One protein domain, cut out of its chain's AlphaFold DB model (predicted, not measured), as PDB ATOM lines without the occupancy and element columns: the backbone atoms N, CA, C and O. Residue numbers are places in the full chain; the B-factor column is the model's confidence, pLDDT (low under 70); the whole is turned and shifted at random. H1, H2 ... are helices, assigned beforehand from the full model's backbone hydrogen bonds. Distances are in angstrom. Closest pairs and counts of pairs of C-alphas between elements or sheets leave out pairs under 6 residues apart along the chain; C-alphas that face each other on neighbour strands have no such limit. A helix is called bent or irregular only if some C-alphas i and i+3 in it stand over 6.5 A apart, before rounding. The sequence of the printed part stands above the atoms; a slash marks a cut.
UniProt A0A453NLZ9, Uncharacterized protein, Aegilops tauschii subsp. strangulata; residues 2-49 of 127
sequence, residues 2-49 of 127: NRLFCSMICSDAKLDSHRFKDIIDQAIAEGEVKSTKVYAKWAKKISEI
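This is residues 2 to 49 of the 127 residues of an uncharacterized protein of Aegilops tauschii subsp. strangulata (UniProt A0A453NLZ9). One long helix, H2, makes the longest axis, with a shorter helix near each of two places on it: H1 meets the start of H2 at a corner, and H3 folds back from the far end and slants toward the first half of H2. H2, the link of residues 30 to 36 and H3 make three sides of a triangle that closes where the later part of H3 meets residues 17 to 21 of H2, while H1 and H3 stay apart. The printed part has 48 residues with three named helices, in the order H1, H2, H3, and no named strand; its class is all helix. The whole is compact, with a radius of gyration of the C-alphas of 10.8 A, and spans 27 by 23 by 17 A.

The longest helix is H2, residues 13 to 29, with a kink of 27 degrees near residue 20. It is irregular: C-alphas 15 and 18 are 7.6 A apart, and its line is a rough one. H3, residues 37 to 47, touches H2, and on H2 with residues 17 to 21 alone; the closest C-alphas are those of Lys 21 and Ala 43, 6.3 A apart. H2 and H3 run opposite ways at a steep tilt of 56 degrees. H1, residues 2 to 9, only just touches H2, with 3 pairs of C-alphas within 8 A, and on H2 with residue 13 alone. Their closest C-alphas are those of Phe 5 and Ala 13, 5.7 A apart, and the two lines are about perpendicular, at 74 degrees. H1 and H3 are apart. In H3 every O i to N i+4 pair is within hydrogen-bond range, against 3 of 4 in H1 and 11 of 13 in H2.

H2 is 22.7 A from first to last C-alpha, from Ala 13 at (143.264, 154.932, 229.647) to Ala 29 at (147.793, 132.771, 231.374). H3 is 15.6 A long and ends with the C-alpha of Ser 47 at (143.410, 145.409, 220.359). H1 is 9.9 A long and begins with the C-alpha of Asn 2 at (137.677, 154.382, 232.077). H1 is neither bent nor irregular, but only just: C-alphas 6 and 9 are 6.5 A apart.

The two C-alphas farthest apart are those of Cys 6 and Glu 30, at 27.3 A, while those of Asn 2 and Ile 49, the first and last printed, are 14.6 A apart. The link from H1 to H2 is tight, with 3 residues, and the link from H2 to H3 is short, with 7. The printed part has no cut. Its mean pLDDT is 89.4, and no printed residue is under 70.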
ATOM      1  N   ASN A   2     137.234 152.974 231.931       82.56
ATOM      2  CA  ASN A   2     137.677 154.382 232.077       82.56
ATOM      3  C   ASN A   2     137.587 154.962 233.501       82.56
ATOM      4  O   ASN A   2     138.533 155.590 233.957       82.56
ATOM      5  N   ARG A   3     136.494 154.711 234.237       87.12
ATOM      6  CA  ARG A   3     136.366 155.179 235.631       87.12
ATOM      7  C   ARG A   3     137.465 154.610 236.538       87.12
ATOM      8  O   ARG A   3     137.990 155.341 237.359       87.12
ATOM      9  N   LEU A   4     137.837 153.345 236.336       86.12
ATOM     10  CA  LEU A   4     138.882 152.655 237.097       86.12
ATOM     11  C   LEU A   4     140.277 153.235 236.802       86.12
ATOM     12  O   LEU A   4     141.060 153.435 237.727       86.12
ATOM     13  N   PHE A   5     140.539 153.600 235.541       88.19
ATOM     14  CA  PHE A   5     141.738 154.351 235.156       88.19
ATOM     15  C   PHE A   5     141.817 155.712 235.858       88.19
ATOM     16  O   PHE A   5     142.847 156.040 236.440       88.19
ATOM     17  N   CYS A   6     140.711 156.461 235.883       80.56
ATOM     18  CA  CYS A   6     140.661 157.775 236.521       80.56
ATOM     19  C   CYS A   6     140.752 157.730 238.054       80.56
ATOM     20  O   CYS A   6     141.377 158.612 238.629       80.56
ATOM     21  N   SER A   7     140.106 156.765 238.721       85.75
ATOM     22  CA  SER A   7     139.928 156.811 240.182       85.75
ATOM     23  C   SER A   7     140.824 155.871 240.983       85.75
ATOM     24  O   SER A   7     141.078 156.156 242.146       85.75
ATOM     25  N   MET A   8     141.239 154.732 240.421       88.12
ATOM     26  CA  MET A   8     142.051 153.744 241.145       88.12
ATOM     27  C   MET A   8     143.483 153.700 240.632       88.12
ATOM     28  O   MET A   8     144.420 153.755 241.418       88.12
ATOM     29  N   ILE A   9     143.648 153.591 239.313       86.50
ATOM     30  CA  ILE A   9     144.970 153.489 238.686       86.50
ATOM     31  C   ILE A   9     145.634 154.871 238.584       86.50
ATOM     32  O   ILE A   9     146.856 154.965 238.527       86.50
ATOM     33  N   CYS A  10     144.833 155.944 238.577       85.50
ATOM     34  CA  CYS A  10     145.291 157.323 238.408       85.50
ATOM     35  C   CYS A  10     146.134 157.520 237.131       85.50
ATOM     36  O   CYS A  10     147.099 158.280 237.129       85.50
ATOM     37  N   SER A  11     145.760 156.840 236.040       84.31
ATOM     38  CA  SER A  11     146.438 156.925 234.738       84.31
ATOM     39  C   SER A  11     145.454 157.203 233.598       84.31
ATOM     40  O   SER A  11     144.238 157.050 233.740       84.31
ATOM     41  N   ASP A  12     145.979 157.622 232.446       83.12
ATOM     42  CA  ASP A  12     145.195 157.819 231.231       83.12
ATOM     43  C   ASP A  12     144.952 156.475 230.535       83.12
ATOM     44  O   ASP A  12     145.881 155.789 230.096       83.12
ATOM     45  N   ALA A  13     143.676 156.127 230.369       84.75
ATOM     46  CA  ALA A  13     143.264 154.932 229.647       84.75
ATOM     47  C   ALA A  13     143.848 154.893 228.226       84.75
ATOM     48  O   ALA A  13     144.216 153.828 227.748       84.75
ATOM     49  N   LYS A  14     144.000 156.029 227.539       81.50
ATOM     50  CA  LYS A  14     144.555 156.039 226.175       81.50
ATOM     51  C   LYS A  14     146.057 155.763 226.118       81.50
ATOM     52  O   LYS A  14     146.574 155.520 225.032       81.50
ATOM     53  N   LEU A  15     146.754 155.892 227.241       79.62
ATOM     54  CA  LEU A  15     148.200 155.716 227.319       79.62
ATOM     55  C   LEU A  15     148.544 154.314 227.819       79.62
ATOM     56  O   LEU A  15     149.346 153.622 227.205       79.62
ATOM     57  N   ASP A  16     147.890 153.884 228.896       86.44
ATOM     58  CA  ASP A  16     148.279 152.672 229.614       86.44
ATOM     59  C   ASP A  16     147.375 151.457 229.335       86.44
ATOM     60  O   ASP A  16     147.650 150.371 229.843       86.44
ATOM     61  N   SER A  17     146.312 151.574 228.524       88.75
ATOM     62  CA  SER A  17     145.411 150.430 228.277       88.75
ATOM     63  C   SER A  17     146.120 149.193 227.728       88.75
ATOM     64  O   SER A  17     145.782 148.091 228.144       88.75
ATOM     65  N   HIS A  18     147.099 149.355 226.833       88.38
ATOM     66  CA  HIS A  18     147.849 148.218 226.288       88.38
ATOM     67  C   HIS A  18     148.707 147.546 227.362       88.38
ATOM     68  O   HIS A  18     148.601 146.342 227.544       88.38
ATOM     69  N   ARG A  19     149.443 148.329 228.165       88.94
ATOM     70  CA  ARG A  19     150.242 147.794 229.279       88.94
ATOM     71  C   ARG A  19     149.396 146.997 230.263       88.94
ATOM     72  O   ARG A  19     149.778 145.902 230.655       88.94
ATOM     73  N   PHE A  20     148.248 147.536 230.668       89.94
ATOM     74  CA  PHE A  20     147.380 146.825 231.605       89.94
ATOM     75  C   PHE A  20     146.713 145.605 230.985       89.94
ATOM     76  O   PHE A  20     146.472 144.637 231.696       89.94
ATOM     77  N   LYS A  21     146.428 145.630 229.681       91.50
ATOM     78  CA  LYS A  21     145.952 144.444 228.974       91.50
ATOM     79  C   LYS A  21     147.004 143.332 229.034       91.50
ATOM     80  O   LYS A  21     146.663 142.238 229.458       91.50
ATOM     81  N   ASP A  22     148.262 143.627 228.722       91.88
ATOM     82  CA  ASP A  22     149.332 142.621 228.723       91.88
ATOM     83  C   ASP A  22     149.554 142.019 230.121       91.88
ATOM     84  O   ASP A  22     149.655 140.803 230.261       91.88
ATOM     85  N   ILE A  23     149.540 142.851 231.171       92.19
ATOM     86  CA  ILE A  23     149.665 142.396 232.569       92.19
ATOM     87  C   ILE A  23     148.510 141.462 232.954       92.19
ATOM     88  O   ILE A  23     148.726 140.425 233.577       92.19
ATOM     89  N   ILE A  24     147.272 141.823 232.600       92.44
ATOM     90  CA  ILE A  24     146.104 141.004 232.937       92.44
ATOM     91  C   ILE A  24     146.089 139.718 232.102       92.44
ATOM     92  O   ILE A  24     145.762 138.662 232.635       92.44
ATOM     93  N   ASP A  25     146.460 139.782 230.822       93.62
ATOM     94  CA  ASP A  25     146.572 138.604 229.957       93.62
ATOM     95  C   ASP A  25     147.635 137.630 230.488       93.62
ATOM     96  O   ASP A  25     147.381 136.425 230.532       93.62
ATOM     97  N   GLN A  26     148.773 138.138 230.975       94.75
ATOM     98  CA  GLN A  26     149.796 137.331 231.640       94.75
ATOM     99  C   GLN A  26     149.257 136.665 232.915       94.75
ATOM    100  O   GLN A  26     149.368 135.450 233.054       94.75
ATOM    101  N   ALA A  27     148.596 137.416 233.800       94.88
ATOM    102  CA  ALA A  27     148.014 136.862 235.027       94.88
ATOM    103  C   ALA A  27     146.907 135.821 234.750       94.88
ATOM    104  O   ALA A  27     146.723 134.870 235.511       94.88
ATOM    105  N   ILE A  28     146.162 135.970 233.647       94.50
ATOM    106  CA  ILE A  28     145.193 134.964 233.189       94.50
ATOM    107  C   ILE A  28     145.912 133.716 232.661       94.50
ATOM    108  O   ILE A  28     145.468 132.604 232.945       94.50
ATOM    109  N   ALA A  29     147.003 133.881 231.908       94.25
ATOM    110  CA  ALA A  29     147.793 132.771 231.374       94.25
ATOM    111  C   ALA A  29     148.488 131.963 232.482       94.25
ATOM    112  O   ALA A  29     148.524 130.736 232.416       94.25
ATOM    113  N   GLU A  30     148.972 132.640 233.523       95.56
ATOM    114  CA  GLU A  30     149.529 132.028 234.737       95.56
ATOM    115  C   GLU A  30     148.446 131.382 235.622       95.56
ATOM    116  O   GLU A  30     148.751 130.617 236.535       95.56
ATOM    117  N   GLY A  31     147.166 131.647 235.337       93.06
ATOM    118  CA  GLY A  31     146.031 131.095 236.072       93.06
ATOM    119  C   GLY A  31     145.753 131.781 237.412       93.06
ATOM    120  O   GLY A  31     144.884 131.320 238.152       93.06
ATOM    121  N   GLU A  32     146.437 132.889 237.717       93.12
ATOM    122  CA  GLU A  32     146.222 133.688 238.929       93.12
ATOM    123  C   GLU A  32     144.830 134.340 238.922       93.12
ATOM    124  O   GLU A  32     144.151 134.418 239.948       93.12
ATOM    125  N   VAL A  33     144.361 134.764 237.741       91.62
ATOM    126  CA  VAL A  33     143.079 135.465 237.583       91.62
ATOM    127  C   VAL A  33     142.196 134.792 236.533       91.62
ATOM    128  O   VAL A  33     142.624 134.457 235.433       91.62
ATOM    129  N   LYS A  34     140.902 134.632 236.837       91.00
ATOM    130  CA  LYS A  34     139.917 134.102 235.880       91.00
ATOM    131  C   LYS A  34     139.505 135.170 234.870       91.00
ATOM    132  O   LYS A  34     139.142 136.287 235.249       91.00
ATOM    133  N   SER A  35     139.460 134.805 233.589       88.81
ATOM    134  CA  SER A  35     138.959 135.717 232.558       88.81
ATOM    135  C   SER A  35     137.464 136.002 232.760       88.81
ATOM    136  O   SER A  35     136.657 135.118 233.060       88.81
ATOM    137  N   THR A  36     137.078 137.271 232.618       92.06
ATOM    138  CA  THR A  36     135.682 137.707 232.750       92.06
ATOM    139  C   THR A  36     135.159 138.255 231.426       92.06
ATOM    140  O   THR A  36     135.896 138.839 230.631       92.06
ATOM    141  N   LYS A  37     133.844 138.138 231.193       93.25
ATOM    142  CA  LYS A  37     133.196 138.651 229.967       93.25
ATOM    143  C   LYS A  37     133.407 140.158 229.772       93.25
ATOM    144  O   LYS A  37     133.469 140.632 228.639       93.25
ATOM    145  N   VAL A  38     133.492 140.918 230.867       91.94
ATOM    146  CA  VAL A  38     133.736 142.369 230.839       91.94
ATOM    147  C   VAL A  38     135.162 142.661 230.378       91.94
ATOM    148  O   VAL A  38     135.347 143.519 229.513       91.94
ATOM    149  N   TYR A  39     136.140 141.916 230.901       92.19
ATOM    150  CA  TYR A  39     137.532 142.020 230.478       92.19
ATOM    151  C   TYR A  39     137.698 141.661 229.000       92.19
ATOM    152  O   TYR A  39     138.211 142.477 228.247       92.19
ATOM    153  N   ALA A  40     137.159 140.525 228.549       92.25
ATOM    154  CA  ALA A  40     137.272 140.095 227.152       92.25
ATOM    155  C   ALA A  40     136.733 141.146 226.159       92.25
ATOM    156  O   ALA A  40     137.356 141.436 225.137       92.25
ATOM    157  N   LYS A  41     135.595 141.781 226.482       93.81
ATOM    158  CA  LYS A  41     135.038 142.883 225.677       93.81
ATOM    159  C   LYS A  41     135.942 144.114 225.661       93.81
ATOM    160  O   LYS A  41     136.012 144.797 224.643       93.81
ATOM    161  N   TRP A  42     136.579 144.436 226.783       92.94
ATOM    162  CA  TRP A  42     137.506 145.561 226.869       92.94
ATOM    163  C   TRP A  42     138.813 145.264 226.129       92.94
ATOM    164  O   TRP A  42     139.201 146.061 225.285       92.94
ATOM    165  N   ALA A  43     139.419 144.098 226.351       91.81
ATOM    166  CA  ALA A  43     140.648 143.662 225.697       91.81
ATOM    167  C   ALA A  43     140.516 143.676 224.168       91.81
ATOM    168  O   ALA A  43     141.411 144.171 223.489       91.81
ATOM    169  N   LYS A  44     139.368 143.236 223.626       92.75
ATOM    170  CA  LYS A  44     139.077 143.327 222.186       92.75
ATOM    171  C   LYS A  44     139.105 144.773 221.676       92.75
ATOM    172  O   LYS A  44     139.756 145.043 220.677       92.75
ATOM    173  N   LYS A  45     138.464 145.703 222.394       90.75
ATOM    174  CA  LYS A  45     138.479 147.135 222.047       90.75
ATOM    175  C   LYS A  45     139.878 147.740 222.115       90.75
ATOM    176  O   LYS A  45     140.178 148.630 221.337       90.75
ATOM    177  N   ILE A  46     140.720 147.288 223.046       89.44
ATOM    178  CA  ILE A  46     142.109 147.752 223.137       89.44
ATOM    179  C   ILE A  46     142.946 147.205 221.980       89.44
ATOM    180  O   ILE A  46     143.746 147.945 221.434       89.44
ATOM    181  N   SER A  47     142.728 145.961 221.542       85.56
ATOM    182  CA  SER A  47     143.410 145.409 220.359       85.56
ATOM    183  C   SER A  47     143.100 146.159 219.058       85.56
ATOM    184  O   SER A  47     143.905 146.121 218.138       85.56
ATOM    185  N   GLU A  48     141.928 146.792 218.964       87.94
ATOM    186  CA  GLU A  48     141.516 147.604 217.808       87.94
ATOM    187  C   GLU A  48     142.163 149.002 217.808       87.94
ATOM    188  O   GLU A  48     142.188 149.670 216.778       87.94
ATOM    189  N   ILE A  49     142.671 149.460 218.955       82.88
ATOM    190  CA  ILE A  49     143.360 150.744 219.087       82.88
ATOM    191  C   ILE A  49     144.839 150.518 218.760       82.88
ATOM    192  O   ILE A  49     145.448 149.571 219.255       82.88
TER     193      ILE A  49